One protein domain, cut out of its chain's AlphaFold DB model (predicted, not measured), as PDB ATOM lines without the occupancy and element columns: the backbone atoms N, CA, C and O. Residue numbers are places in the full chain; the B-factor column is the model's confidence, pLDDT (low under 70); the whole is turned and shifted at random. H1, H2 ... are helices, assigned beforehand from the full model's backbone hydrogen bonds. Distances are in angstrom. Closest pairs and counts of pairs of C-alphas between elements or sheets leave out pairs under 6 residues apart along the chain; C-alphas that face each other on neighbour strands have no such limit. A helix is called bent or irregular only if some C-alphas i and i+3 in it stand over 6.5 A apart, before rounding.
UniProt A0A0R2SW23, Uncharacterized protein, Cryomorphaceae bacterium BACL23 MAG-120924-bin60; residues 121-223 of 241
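This is residues 121 to 223 of the 241 residues of an uncharacterized protein of Cryomorphaceae bacterium BACL23 MAG-120924-bin60 (UniProt A0A0R2SW23). The long helix H2 crosses H3, and H5 packs on H3 away from H2, leaving H3 in the middle of the three. Short H1 bridges the first part of H2 and the last residues of H3, while H6 and the tail after it, residues 219 to 223, extend the body at the other end of the longest axis. The printed part has 103 residues with six named helices, in the order H1 to H6 along the chain, and no named strand; its class is all helix. It is compact, with a radius of gyration of the C-alphas of 14.5 A, yet elongated in outline, spanning 50 by 30 by 22 A.

Find C-alpha 129 at (36.520, 12.050, -36.875); from there H2, residues 129 to 150, runs 32.5 A to C-alpha 150 at (46.723, 42.486, -41.687). H3, residues 159 to 175, covers 24.1 A, and H5, residues 193 to 207, covers 20.3 A. H5 is only just irregular: its C-alphas 197 and 200 are 6.6 A apart, and its line is a rough one. Look for the short H1 at residues 121 to 125 and H4 at residues 181 to 185. H6, residues 211 to 218, runs 11.3 A and ends at C-alpha 218, at (34.388, 50.907, -39.512).

Start at H2, which touches H3 at a steep tilt of 48 degrees, opposite ways; their closest C-alphas, those of Cys 143 and Cys 166, are 5.8 A apart. H3 touches H5 at a shallow tilt of 34 degrees, only just short of steep, opposite ways, with Cys 168 and Cys 202 closest at 5.7 A between C-alphas. H2 and H5 are apart. Residues 132 to 136 of H2 touch H1, the closest C-alphas being those of Met 124 and Gly 132 at 5.8 A. Residues 173 to 175 of H3 touch H1 too, with the C-alphas of Gly 121 and Leu 174 closest at 3.9 A. H4 only just touches residues 193 to 194 of H5, with 3 pairs of C-alphas within 8 A; the closest are those of Asp 183 and Val 194, 6.2 A apart. Residues 200 to 204 of H5 touch H6 at a tilt of 68 degrees, only just steep, opposite ways; the C-alphas of Ser 204 and Ser 211 are closest at 6.8 A. In the backbone, every O i to N i+4 pair is within hydrogen-bond range in H1, H3 and H4, against 17 of 18 in H2, 9 of 11 in H5 and 2 of 4 in H6.

The two C-alphas farthest apart are those of Asp 129 and Met 223, at 51.0 A. The printed part has no cut and no long link. Mean pLDDT of the printed part is 75.9; look for values under 70 at residues 121 to 136, 181 to 182 and 209 to 223.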
ATOM      1  N   GLY A 121      28.663  25.111 -38.048       69.62
ATOM      2  CA  GLY A 121      28.992  24.277 -36.890       69.62
ATOM      3  C   GLY A 121      28.460  22.846 -37.001       69.62
ATOM      4  O   GLY A 121      29.104  21.890 -36.567       69.62
ATOM      5  N   ARG A 122      27.291  22.649 -37.617       65.75
ATOM      6  CA  ARG A 122      26.714  21.321 -37.877       65.75
ATOM      7  C   ARG A 122      27.464  20.569 -38.969       65.75
ATOM      8  O   ARG A 122      27.639  19.361 -38.831       65.75
ATOM      9  N   LEU A 123      27.900  21.253 -40.028       66.38
ATOM     10  CA  LEU A 123      28.729  20.652 -41.074       66.38
ATOM     11  C   LEU A 123      30.036  20.116 -40.476       66.38
ATOM     12  O   LEU A 123      30.392  18.963 -40.702       66.38
ATOM     13  N   MET A 124      30.693  20.933 -39.657       67.44
ATOM     14  CA  MET A 124      31.984  20.607 -39.057       67.44
ATOM     15  C   MET A 124      31.901  19.482 -38.019       67.44
ATOM     16  O   MET A 124      32.718  18.569 -38.043       67.44
ATOM     17  N   ARG A 125      30.878  19.490 -37.153       68.94
ATOM     18  CA  ARG A 125      30.649  18.418 -36.162       68.94
ATOM     19  C   ARG A 125      30.126  17.114 -36.776       68.94
ATOM     20  O   ARG A 125      30.199  16.071 -36.138       68.94
ATOM     21  N   GLY A 126      29.523  17.184 -37.964       55.12
ATOM     22  CA  GLY A 126      28.950  16.036 -38.672       55.12
ATOM     23  C   GLY A 126      29.940  15.290 -39.571       55.12
ATOM     24  O   GLY A 126      29.584  14.241 -40.110       55.12
ATOM     25  N   ALA A 127      31.148  15.823 -39.756       57.78
ATOM     26  CA  ALA A 127      32.223  15.145 -40.466       57.78
ATOM     27  C   ALA A 127      32.769  13.976 -39.623       57.78
ATOM     28  O   ALA A 127      32.847  14.072 -38.403       57.78
ATOM     29  N   ASP A 128      33.133  12.868 -40.277       48.12
ATOM     30  CA  ASP A 128      33.809  11.729 -39.630       48.12
ATOM     31  C   ASP A 128      35.089  12.202 -38.912       48.12
ATOM     32  O   ASP A 128      35.718  13.151 -39.380       48.12
ATOM     33  N   ASP A 129      35.502  11.548 -37.820       50.50
ATOM     34  CA  ASP A 129      36.520  12.050 -36.875       50.50
ATOM     35  C   ASP A 129      37.832  12.463 -37.581       50.50
ATOM     36  O   ASP A 129      38.426  13.492 -37.280       50.50
ATOM     37  N   GLN A 130      38.260  11.721 -38.612       44.34
ATOM     38  CA  GLN A 130      39.465  12.058 -39.392       44.34
ATOM     39  C   GLN A 130      39.287  13.230 -40.375       44.34
ATOM     40  O   GLN A 130      40.272  13.841 -40.792       44.34
ATOM     41  N   MET A 131      38.059  13.502 -40.812       47.97
ATOM     42  CA  MET A 131      37.724  14.609 -41.714       47.97
ATOM     43  C   MET A 131      37.405  15.892 -40.943       47.97
ATOM     44  O   MET A 131      37.797  16.962 -41.404       47.97
ATOM     45  N   GLY A 132      36.752  15.789 -39.781       58.03
ATOM     46  CA  GLY A 132      36.484  16.922 -38.893       58.03
ATOM     47  C   GLY A 132      37.778  17.594 -38.436       58.03
ATOM     48  O   GLY A 132      37.932  18.803 -38.610       58.03
ATOM     49  N   ASP A 133      38.751  16.792 -37.995       61.84
ATOM     50  CA  ASP A 133      40.061  17.281 -37.551       61.84
ATOM     51  C   ASP A 133      40.809  18.031 -38.667       61.84
ATOM     52  O   ASP A 133      41.345  19.118 -38.450       61.84
ATOM     53  N   LYS A 134      40.798  17.494 -39.895       60.50
ATOM     54  CA  LYS A 134      41.458  18.124 -41.052       60.50
ATOM     55  C   LYS A 134      40.765  19.403 -41.508       60.50
ATOM     56  O   LYS A 134      41.435  20.359 -41.891       60.50
ATOM     57  N   ALA A 135      39.435  19.429 -41.490       62.41
ATOM     58  CA  ALA A 135      38.683  20.626 -41.837       62.41
ATOM     59  C   ALA A 135      38.932  21.734 -40.804       62.41
ATOM     60  O   ALA A 135      39.164  22.882 -41.173       62.41
ATOM     61  N   GLN A 136      38.946  21.398 -39.513       69.38
ATOM     62  CA  GLN A 136      39.222  22.364 -38.452       69.38
ATOM     63  C   GLN A 136      40.656  22.897 -38.538       69.38
ATOM     64  O   GLN A 136      40.871  24.103 -38.415       69.38
ATOM     65  N   GLU A 137      41.628  22.025 -38.822       75.94
ATOM     66  CA  GLU A 137      43.008  22.432 -39.092       75.94
ATOM     67  C   GLU A 137      43.087  23.398 -40.284       75.94
ATOM     68  O   GLU A 137      43.768  24.420 -40.201       75.94
ATOM     69  N   TYR A 138      42.340  23.135 -41.361       70.62
ATOM     70  CA  TYR A 138      42.275  24.022 -42.523       70.62
ATOM     71  C   TYR A 138      41.736  25.414 -42.170       70.62
ATOM     72  O   TYR A 138      42.379  26.419 -42.482       70.62
ATOM     73  N   PHE A 139      40.592  25.495 -41.483       75.62
ATOM     74  CA  PHE A 139      40.017  26.782 -41.078       75.62
ATOM     75  C   PHE A 139      40.941  27.547 -40.129       75.62
ATOM     76  O   PHE A 139      41.083  28.763 -40.258       75.62
ATOM     77  N   MET A 140      41.636  26.839 -39.236       84.50
ATOM     78  CA  MET A 140      42.639  27.434 -38.357       84.50
ATOM     79  C   MET A 140      43.806  28.034 -39.149       84.50
ATOM     80  O   MET A 140      44.190  29.177 -38.903       84.50
ATOM     81  N   GLN A 141      44.366  27.302 -40.115       79.88
ATOM     82  CA  GLN A 141      45.466  27.809 -40.943       79.88
ATOM     83  C   GLN A 141      45.035  29.008 -41.790       79.88
ATOM     84  O   GLN A 141      45.760  30.002 -41.847       79.88
ATOM     85  N   SER A 142      43.845  28.942 -42.390       77.62
ATOM     86  CA  SER A 142      43.286  30.034 -43.190       77.62
ATOM     87  C   SER A 142      43.068  31.296 -42.349       77.62
ATOM     88  O   SER A 142      43.541  32.372 -42.715       77.62
ATOM     89  N   CYS A 143      42.477  31.164 -41.158       86.25
ATOM     90  CA  CYS A 143      42.303  32.292 -40.246       86.25
ATOM     91  C   CYS A 143      43.649  32.911 -39.835       86.25
ATOM     92  O   CYS A 143      43.832  34.126 -39.924       86.25
ATOM     93  N   LEU A 144      44.628  32.085 -39.445       87.06
ATOM     94  CA  LEU A 144      45.963  32.566 -39.075       87.06
ATOM     95  C   LEU A 144      46.651  33.294 -40.231       87.06
ATOM     96  O   LEU A 144      47.346  34.289 -40.015       87.06
ATOM     97  N   GLN A 145      46.474  32.802 -41.456       83.44
ATOM     98  CA  GLN A 145      46.989  33.452 -42.650       83.44
ATOM     99  C   GLN A 145      46.304  34.800 -42.895       83.44
ATOM    100  O   GLN A 145      47.009  35.758 -43.206       83.44
ATOM    101  N   GLY A 146      44.983  34.895 -42.725       81.50
ATOM    102  CA  GLY A 146      44.234  36.151 -42.839       81.50
ATOM    103  C   GLY A 146      44.725  37.203 -41.845       81.50
ATOM    104  O   GLY A 146      45.145  38.286 -42.242       81.50
ATOM    105  N   VAL A 147      44.825  36.847 -40.561       85.69
ATOM    106  CA  VAL A 147      45.328  37.756 -39.512       85.69
ATOM    107  C   VAL A 147      46.751  38.249 -39.812       85.69
ATOM    108  O   VAL A 147      47.075  39.418 -39.609       85.69
ATOM    109  N   ARG A 148      47.617  37.375 -40.335       79.44
ATOM    110  CA  ARG A 148      48.991  37.741 -40.717       79.44
ATOM    111  C   ARG A 148      49.067  38.655 -41.934       79.44
ATOM    112  O   ARG A 148      50.080  39.325 -42.095       79.44
ATOM    113  N   GLN A 149      48.062  38.675 -42.804       81.00
ATOM    114  CA  GLN A 149      48.030  39.630 -43.913       81.00
ATOM    115  C   GLN A 149      47.765  41.055 -43.414       81.00
ATOM    116  O   GLN A 149      48.331  41.996 -43.967       81.00
ATOM    117  N   GLU A 150      47.003  41.196 -42.329       81.19
ATOM    118  CA  GLU A 150      46.723  42.486 -41.687       81.19
ATOM    119  C   GLU A 150      47.913  43.014 -40.862       81.19
ATOM    120  O   GLU A 150      48.170  44.218 -40.838       81.19
ATOM    121  N   ASP A 151      48.708  42.126 -40.248       81.50
ATOM    122  CA  ASP A 151      49.999  42.481 -39.633       81.50
ATOM    123  C   ASP A 151      51.142  41.540 -40.063       81.50
ATOM    124  O   ASP A 151      51.582  40.676 -39.296       81.50
ATOM    125  N   PRO A 152      51.713  41.743 -41.267       78.81
ATOM    126  CA  PRO A 152      52.795  40.902 -41.787       78.81
ATOM    127  C   PRO A 152      54.081  40.975 -40.962       78.81
ATOM    128  O   PRO A 152      54.972  40.139 -41.109       78.81
ATOM    129  N   THR A 153      54.217  42.013 -40.132       79.81
ATOM    130  CA  THR A 153      55.401  42.243 -39.301       79.81
ATOM    131  C   THR A 153      55.291  41.611 -37.918       79.81
ATOM    132  O   THR A 153      56.312  41.492 -37.237       79.81
ATOM    133  N   GLY A 154      54.081  41.223 -37.501       79.38
ATOM    134  CA  GLY A 154      53.779  40.772 -36.143       79.38
ATOM    135  C   GLY A 154      54.079  41.830 -35.077       79.38
ATOM    136  O   GLY A 154      54.420  41.490 -33.942       79.38
ATOM    137  N   MET A 155      54.055  43.114 -35.450       83.44
ATOM    138  CA  MET A 155      54.401  44.227 -34.560       83.44
ATOM    139  C   MET A 155      53.286  44.524 -33.553       83.44
ATOM    140  O   MET A 155      53.566  44.974 -32.442       83.44
ATOM    141  N   PHE A 156      52.041  44.273 -33.943       82.25
ATOM    142  CA  PHE A 156      50.832  44.561 -33.179       82.25
ATOM    143  C   PHE A 156      50.088  43.279 -32.802       82.25
ATOM    144  O   PHE A 156      49.535  43.196 -31.706       82.25
ATOM    145  N   ILE A 157      50.125  42.267 -33.670       86.38
ATOM    146  CA  ILE A 157      49.491  40.971 -33.456       86.38
ATOM    147  C   ILE A 157      50.579  39.908 -33.329       86.38
ATOM    148  O   ILE A 157      51.243  39.534 -34.294       86.38
ATOM    149  N   THR A 158      50.769  39.400 -32.112       89.06
ATOM    150  CA  THR A 158      51.686  38.274 -31.893       89.06
ATOM    151  C   THR A 158      51.098  36.976 -32.447       89.06
ATOM    152  O   THR A 158      49.879  36.824 -32.528       89.06
ATOM    153  N   ASP A 159      51.948  35.989 -32.744       86.31
ATOM    154  CA  ASP A 159      51.491  34.653 -33.157       86.31
ATOM    155  C   ASP A 159      50.521  34.023 -32.145       86.31
ATOM    156  O   ASP A 159      49.615  33.291 -32.537       86.31
ATOM    157  N   GLN A 160      50.703  34.293 -30.848       88.31
ATOM    158  CA  GLN A 160      49.797  33.789 -29.820       88.31
ATOM    159  C   GLN A 160      48.440  34.495 -29.888       88.31
ATOM    160  O   GLN A 160      47.421  33.823 -29.877       88.31
ATOM    161  N   MET A 161      48.420  35.819 -30.060       89.06
ATOM    162  CA  MET A 161      47.172  36.578 -30.207       89.06
ATOM    163  C   MET A 161      46.403  36.165 -31.466       89.06
ATOM    164  O   MET A 161      45.195  35.979 -31.409       89.06
ATOM    165  N   ALA A 162      47.092  35.949 -32.591       90.19
ATOM    166  CA  ALA A 162      46.457  35.428 -33.801       90.19
ATOM    167  C   ALA A 162      45.823  34.045 -33.564       90.19
ATOM    168  O   ALA A 162      44.702  33.802 -34.003       90.19
ATOM    169  N   ARG A 163      46.514  33.151 -32.841       91.75
ATOM    170  CA  ARG A 163      45.974  31.833 -32.469       91.75
ATOM    171  C   ARG A 163      44.774  31.942 -31.547       91.75
ATOM    172  O   ARG A 163      43.778  31.287 -31.817       91.75
ATOM    173  N   ASP A 164      44.861  32.762 -30.508       93.19
ATOM    174  CA  ASP A 164      43.786  32.926 -29.531       93.19
ATOM    175  C   ASP A 164      42.533  33.515 -30.202       93.19
ATOM    176  O   ASP A 164      41.427  33.024 -29.989       93.19
ATOM    177  N   TYR A 165      42.711  34.492 -31.099       93.12
ATOM    178  CA  TYR A 165      41.621  35.071 -31.887       93.12
ATOM    179  C   TYR A 165      40.976  34.041 -32.820       93.12
ATOM    180  O   TYR A 165      39.759  33.864 -32.806       93.12
ATOM    181  N   CYS A 166      41.786  33.329 -33.606       92.56
ATOM    182  CA  CYS A 166      41.279  32.330 -34.543       92.56
ATOM    183  C   CYS A 166      40.603  31.156 -33.839       92.56
ATOM    184  O   CYS A 166      39.576  30.672 -34.309       92.56
ATOM    185  N   GLN A 167      41.147  30.719 -32.702       93.75
ATOM    186  CA  GLN A 167      40.540  29.686 -31.873       93.75
ATOM    187  C   GLN A 167      39.182  30.145 -31.342       93.75
ATOM    188  O   GLN A 167      38.208  29.424 -31.524       93.75
ATOM    189  N   CYS A 168      39.094  31.360 -30.790       94.75
ATOM    190  CA  CYS A 168      37.825  31.932 -30.342       94.75
ATOM    191  C   CYS A 168      36.780  31.950 -31.466       94.75
ATOM    192  O   CYS A 168      35.662  31.470 -31.284       94.75
ATOM    193  N   ALA A 169      37.151  32.454 -32.647       92.06
ATOM    194  CA  ALA A 169      36.225  32.569 -33.770       92.06
ATOM    195  C   ALA A 169      35.749  31.197 -34.273       92.06
ATOM    196  O   ALA A 169      34.560  31.008 -34.531       92.06
ATOM    197  N   ILE A 170      36.660  30.225 -34.388       89.50
ATOM    198  CA  ILE A 170      36.330  28.865 -34.825       89.50
ATOM    199  C   ILE A 170      35.452  28.163 -33.790       89.50
ATOM    200  O   ILE A 170      34.443  27.580 -34.173       89.50
ATOM    201  N   ASP A 171      35.776  28.249 -32.501       90.69
ATOM    202  CA  ASP A 171      34.974  27.626 -31.445       90.69
ATOM    203  C   ASP A 171      33.562  28.218 -31.404       90.69
ATOM    204  O   ASP A 171      32.583  27.471 -31.419       90.69
ATOM    205  N   ALA A 172      33.432  29.545 -31.486       90.50
ATOM    206  CA  ALA A 172      32.130  30.210 -31.545       90.50
ATOM    207  C   ALA A 172      31.298  29.765 -32.764       90.50
ATOM    208  O   ALA A 172      30.086  29.553 -32.662       90.50
ATOM    209  N   LEU A 173      31.939  29.569 -33.920       88.00
ATOM    210  CA  LEU A 173      31.288  29.048 -35.122       88.00
ATOM    211  C   LEU A 173      30.894  27.568 -35.002       88.00
ATOM    212  O   LEU A 173      29.848  27.172 -35.517       88.00
ATOM    213  N   LEU A 174      31.709  26.747 -34.335       84.00
ATOM    214  CA  LEU A 174      31.432  25.326 -34.097       84.00
ATOM    215  C   LEU A 174      30.281  25.116 -33.106       84.00
ATOM    216  O   LEU A 174      29.499  24.170 -33.249       84.00
ATOM    217  N   GLU A 175      30.173  25.999 -32.117       86.88
ATOM    218  CA  GLU A 175      29.120  25.985 -31.105       86.88
ATOM    219  C   GLU A 175      27.797  26.586 -31.608       86.88
ATOM    220  O   GLU A 175      26.738  26.281 -31.054       86.88
ATOM    221  N   SER A 176      27.830  27.380 -32.685       83.31
ATOM    222  CA  SER A 176      26.647  28.026 -33.257       83.31
ATOM    223  C   SER A 176      25.854  27.124 -34.215       83.31
ATOM    224  O   SER A 176      26.365  26.590 -35.201       83.31
ATOM    225  N   ASP A 177      24.543  27.044 -33.978       81.38
ATOM    226  CA  ASP A 177      23.561  26.484 -34.919       81.38
ATOM    227  C   ASP A 177      22.900  27.567 -35.802       81.38
ATOM    228  O   ASP A 177      22.028  27.252 -36.617       81.38
ATOM    229  N   GLU A 178      23.302  28.835 -35.653       81.56
ATOM    230  CA  GLU A 178      22.654  29.988 -36.292       81.56
ATOM    231  C   GLU A 178      23.339  30.411 -37.590       81.56
ATOM    232  O   GLU A 178      22.662  30.823 -38.529       81.56
ATOM    233  N   PHE A 179      24.665  30.272 -37.668       80.69
ATOM    234  CA  PHE A 179      25.430  30.793 -38.798       80.69
ATOM    235  C   PHE A 179      25.599  29.764 -39.901       80.69
ATOM    236  O   PHE A 179      26.105  28.651 -39.712       80.69
ATOM    237  N   SER A 180      25.145  30.152 -41.079       73.38
ATOM    238  CA  SER A 180      25.329  29.405 -42.302       73.38
ATOM    239  C   SER A 180      26.722  29.653 -42.882       73.38
ATOM    240  O   SER A 180      27.396  30.617 -42.522       73.38
ATOM    241  N   PHE A 181      27.180  28.796 -43.792       66.81
ATOM    242  CA  PHE A 181      28.457  29.009 -44.474       66.81
ATOM    243  C   PHE A 181      28.481  30.360 -45.213       66.81
ATOM    244  O   PHE A 181      29.516  31.019 -45.242       66.81
ATOM    245  N   ALA A 182      27.337  30.816 -45.744       64.75
ATOM    246  CA  ALA A 182      27.211  32.145 -46.356       64.75
ATOM    247  C   ALA A 182      27.480  33.264 -45.354       64.75
ATOM    248  O   ALA A 182      28.170  34.224 -45.688       64.75
ATOM    249  N   ASP A 183      26.952  33.132 -44.138       74.06
ATOM    250  CA  ASP A 183      27.133  34.146 -43.103       74.06
ATOM    251  C   ASP A 183      28.610  34.242 -42.701       74.06
ATOM    252  O   ASP A 183      29.132  35.340 -42.527       74.06
ATOM    253  N   VAL A 184      29.313  33.104 -42.635       80.75
ATOM    254  CA  VAL A 184      30.759  33.063 -42.348       80.75
ATOM    255  C   VAL A 184      31.578  33.748 -43.442       80.75
ATOM    256  O   VAL A 184      32.531  34.455 -43.135       80.75
ATOM    257  N   LEU A 185      31.193  33.616 -44.715       75.75
ATOM    258  CA  LEU A 185      31.856  34.330 -45.816       75.75
ATOM    259  C   LEU A 185      31.665  35.855 -45.750       75.75
ATOM    260  O   LEU A 185      32.386  36.584 -46.423       75.75
ATOM    261  N   GLN A 186      30.705  36.342 -44.962       77.25
ATOM    262  CA  GLN A 186      30.493  37.769 -44.707       77.25
ATOM    263  C   GLN A 186      31.152  38.238 -43.402       77.25
ATOM    264  O   GLN A 186      30.924  39.372 -42.989       77.25
ATOM    265  N   ALA A 187      31.980  37.411 -42.753       81.50
ATOM    266  CA  ALA A 187      32.611  37.746 -41.477       81.50
ATOM    267  C   ALA A 187      33.514  38.989 -41.533       81.50
ATOM    268  O   ALA A 187      33.838  39.527 -40.485       81.50
ATOM    269  N   GLU A 188      33.914  39.457 -42.716       76.94
ATOM    270  CA  GLU A 188      34.672  40.703 -42.894       76.94
ATOM    271  C   GLU A 188      33.775  41.940 -43.075       76.94
ATOM    272  O   GLU A 188      34.262  43.060 -42.931       76.94
ATOM    273  N   ASP A 189      32.480  41.769 -43.386       79.88
ATOM    274  CA  ASP A 189      31.528  42.881 -43.476       79.88
ATOM    275  C   ASP A 189      31.121  43.314 -42.063       79.88
ATOM    276  O   ASP A 189      30.459  42.541 -41.362       79.88
ATOM    277  N   PRO A 190      31.426  44.557 -41.655       81.25
ATOM    278  CA  PRO A 190      31.091  45.053 -40.329       81.25
ATOM    279  C   PRO A 190      29.593  45.129 -40.018       81.25
ATOM    280  O   PRO A 190      29.212  45.299 -38.865       81.25
ATOM    281  N   ASN A 191      28.735  45.032 -41.037       86.12
ATOM    282  CA  ASN A 191      27.282  45.010 -40.876       86.12
ATOM    283  C   ASN A 191      26.711  43.583 -40.850       86.12
ATOM    284  O   ASN A 191      25.488  43.421 -40.801       86.12
ATOM    285  N   SER A 192      27.554  42.549 -40.942       85.50
ATOM    286  CA  SER A 192      27.098  41.164 -40.908       85.50
ATOM    287  C   SER A 192      26.824  40.698 -39.479       85.50
ATOM    288  O   SER A 192      27.476  41.107 -38.518       85.50
ATOM    289  N   ALA A 193      25.874  39.772 -39.342       88.06
ATOM    290  CA  ALA A 193      25.556  39.174 -38.049       88.06
ATOM    291  C   ALA A 193      26.747  38.398 -37.458       88.06
ATOM    292  O   ALA A 193      26.923  38.378 -36.245       88.06
ATOM    293  N   VAL A 194      27.583  37.784 -38.304       88.44
ATOM    294  CA  VAL A 194      28.792  37.063 -37.866       88.44
ATOM    295  C   VAL A 194      29.857  38.030 -37.362       88.44
ATOM    296  O   VAL A 194      30.515  37.737 -36.363       88.44
ATOM    297  N   PHE A 195      30.008  39.193 -37.997       89.44
ATOM    298  CA  PHE A 195      30.950  40.202 -37.529       89.44
ATOM    299  C   PHE A 195      30.585  40.685 -36.118       89.44
ATOM    300  O   PHE A 195      31.417  40.662 -35.213       89.44
ATOM    301  N   GLU A 196      29.317  41.041 -35.904       91.81
ATOM    302  CA  GLU A 196      28.832  41.515 -34.603       91.81
ATOM    303  C   GLU A 196      28.858  40.415 -33.530       91.81
ATOM    304  O   GLU A 196      29.266  40.660 -32.395       91.81
ATOM    305  N   ALA A 197      28.439  39.194 -33.871       91.19
ATOM    306  CA  ALA A 197      28.263  38.123 -32.894       91.19
ATOM    307  C   ALA A 197      29.540  37.328 -32.584       91.19
ATOM    308  O   ALA A 197      29.597  36.681 -31.540       91.19
ATOM    309  N   ILE A 198      30.538  37.333 -33.475       92.31
ATOM    310  CA  ILE A 198      31.747  36.504 -33.337       92.31
ATOM    311  C   ILE A 198      33.017  37.343 -33.447       92.31
ATOM    312  O   ILE A 198      33.831  37.336 -32.523       92.31
ATOM    313  N   VAL A 199      33.190  38.093 -34.539       90.69
ATOM    314  CA  VAL A 199      34.442  38.835 -34.791       90.69
ATOM    315  C   VAL A 199      34.688  39.884 -33.712       90.69
ATOM    316  O   VAL A 199      35.768  39.910 -33.123       90.69
ATOM    317  N   VAL A 200      33.685  40.707 -33.395       91.00
ATOM    318  CA  VAL A 200      33.793  41.760 -32.375       91.00
ATOM    319  C   VAL A 200      34.079  41.187 -30.979       91.00
ATOM    320  O   VAL A 200      35.042  41.645 -30.355       91.00
ATOM    321  N   PRO A 201      33.333  40.187 -30.464       91.94
ATOM    322  CA  PRO A 201      33.629  39.576 -29.170       91.94
ATOM    323  C   PRO A 201      35.024  38.953 -29.094       91.94
ATOM    324  O   PRO A 201      35.762  39.252 -28.155       91.94
ATOM    325  N   CYS A 202      35.424  38.166 -30.097       93.44
ATOM    326  CA  CYS A 202      36.738  37.523 -30.107       93.44
ATOM    327  C   CYS A 202      37.881  38.539 -30.217       93.44
ATOM    328  O   CYS A 202      38.905  38.406 -29.545       93.44
ATOM    329  N   ALA A 203      37.703  39.596 -31.013       89.94
ATOM    330  CA  ALA A 203      38.667  40.686 -31.081       89.94
ATOM    331  C   ALA A 203      38.758  41.444 -29.747       89.94
ATOM    332  O   ALA A 203      39.853  41.769 -29.292       89.94
ATOM    333  N   SER A 204      37.626  41.693 -29.087       89.00
ATOM    334  CA  SER A 204      37.584  42.382 -27.793       89.00
ATOM    335  C   SER A 204      38.271  41.566 -26.693       89.00
ATOM    336  O   SER A 204      39.013  42.125 -25.887       89.00
ATOM    337  N   GLU A 205      38.065  40.247 -26.678       89.62
ATOM    338  CA  GLU A 205      38.675  39.331 -25.711       89.62
ATOM    339  C   GLU A 205      40.201  39.275 -25.849       89.62
ATOM    340  O   GLU A 205      40.919  39.348 -24.850       89.62
ATOM    341  N   VAL A 206      40.702  39.193 -27.083       88.56
ATOM    342  CA  VAL A 206      42.131  38.978 -27.354       88.56
ATOM    343  C   VAL A 206      42.918  40.285 -27.433       88.56
ATOM    344  O   VAL A 206      44.036  40.373 -26.920       88.56
ATOM    345  N   PHE A 207      42.355  41.312 -28.071       83.12
ATOM    346  CA  PHE A 207      43.036  42.586 -28.320       83.12
ATOM    347  C   PHE A 207      42.675  43.673 -27.301       83.12
ATOM    348  O   PHE A 207      43.312  44.727 -27.287       83.12
ATOM    349  N   GLY A 208      41.689  43.436 -26.429       74.50
ATOM    350  CA  GLY A 208      41.275  44.395 -25.402       74.50
ATOM    351  C   GLY A 208      40.636  45.663 -25.970       74.50
ATOM    352  O   GLY A 208      40.677  46.709 -25.318       74.50
ATOM    353  N   VAL A 209      40.085  45.590 -27.186       62.88
ATOM    354  CA  VAL A 209      39.416  46.718 -27.844       62.88
ATOM    355  C   VAL A 209      37.989  46.825 -27.292       62.88
ATOM    356  O   VAL A 209      37.247  45.846 -27.362       62.88
ATOM    357  N   PRO A 210      37.571  47.968 -26.722       56.75
ATOM    358  CA  PRO A 210      36.172  48.201 -26.380       56.75
ATOM    359  C   PRO A 210      35.315  48.187 -27.652       56.75
ATOM    360  O   PRO A 210      35.695  48.794 -28.650       56.75
ATOM    361  N   SER A 211      34.136  47.558 -27.613       55.38
ATOM    362  CA  SER A 211      33.223  47.462 -28.767       55.38
ATOM    363  C   SER A 211      32.912  48.820 -29.425       55.38
ATOM    364  O   SER A 211      32.737  48.892 -30.635       55.38
ATOM    365  N   GLU A 212      32.925  49.908 -28.646       55.22
ATOM    366  CA  GLU A 212      32.681  51.286 -29.103       55.22
ATOM    367  C   GLU A 212      33.774  51.843 -30.045       55.22
ATOM    368  O   GLU A 212      33.491  52.718 -30.864       55.22
ATOM    369  N   ASP A 213      35.012  51.338 -29.964       54.09
ATOM    370  CA  ASP A 213      36.137  51.799 -30.792       54.09
ATOM    371  C   ASP A 213      36.205  51.070 -32.152       54.09
ATOM    372  O   ASP A 213      36.754  51.607 -33.120       54.09
ATOM    373  N   ILE A 214      35.603  49.879 -32.258       55.97
ATOM    374  CA  ILE A 214      35.522  49.097 -33.506       55.97
ATOM    375  C   ILE A 214      34.492  49.728 -34.452       55.97
ATOM    376  O   ILE A 214      34.796  49.972 -35.621       55.97
ATOM    377  N   ASP A 215      33.327  50.118 -33.925       51.38
ATOM    378  CA  ASP A 215      32.282  50.831 -34.675       51.38
ATOM    379  C   ASP A 215      32.786  52.160 -35.268       51.38
ATOM    380  O   ASP A 215      32.355  52.584 -36.345       51.38
ATOM    381  N   ALA A 216      33.724  52.826 -34.585       51.66
ATOM    382  CA  ALA A 216      34.313  54.088 -35.027       51.66
ATOM    383  C   ALA A 216      35.358  53.916 -36.147       51.66
ATOM    384  O   ALA A 216      35.484  54.801 -36.997       51.66
ATOM    385  N   ALA A 217      36.091  52.796 -36.173       53.25
ATOM    386  CA  ALA A 217      37.070  52.478 -37.218       53.25
ATOM    387  C   ALA A 217      36.416  51.987 -38.525       53.25
ATOM    388  O   ALA A 217      36.998  52.116 -39.601       53.25
ATOM    389  N   VAL A 218      35.197  51.458 -38.418       54.19
ATOM    390  CA  VAL A 218      34.388  50.907 -39.512       54.19
ATOM    391  C   VAL A 218      33.626  51.982 -40.299       54.19
ATOM    392  O   VAL A 218      33.239  51.756 -41.450       54.19
ATOM    393  N   GLN A 219      33.408  53.176 -39.731       46.25
ATOM    394  CA  GLN A 219      32.705  54.230 -40.463       46.25
ATOM    395  C   GLN A 219      33.541  54.735 -41.650       46.25
ATOM    396  O   GLN A 219      34.731  55.023 -41.488       46.25
ATOM    397  N   PRO A 220      32.938  54.905 -42.846       43.00
ATOM    398  CA  PRO A 220      33.648  55.426 -44.001       43.00
ATOM    399  C   PRO A 220      34.245  56.787 -43.654       43.00
ATOM    400  O   PRO A 220      33.557  57.702 -43.199       43.00
ATOM    401  N   ASN A 221      35.551  56.910 -43.866       47.75
ATOM    402  CA  ASN A 221      36.291  58.120 -43.558       47.75
ATOM    403  C   ASN A 221      35.622  59.299 -44.307       47.75
ATOM    404  O   ASN A 221      35.444  59.213 -45.525       47.75
ATOM    405  N   PRO A 222      35.249  60.419 -43.655       49.19
ATOM    406  CA  PRO A 222      34.567  61.548 -44.312       49.19
ATOM    407  C   PRO A 222      35.371  62.161 -45.476       49.19
ATOM    408  O   PRO A 222      34.851  62.915 -46.310       49.19
ATOM    409  N   MET A 223      36.657  61.813 -45.571       48.28
ATOM    410  CA  MET A 223      37.502  62.122 -46.716       48.28
ATOM    411  C   MET A 223      37.112  61.336 -47.982       48.28
ATOM    412  O   MET A 223      37.137  61.914 -49.068       48.28
TER     413      MET A 223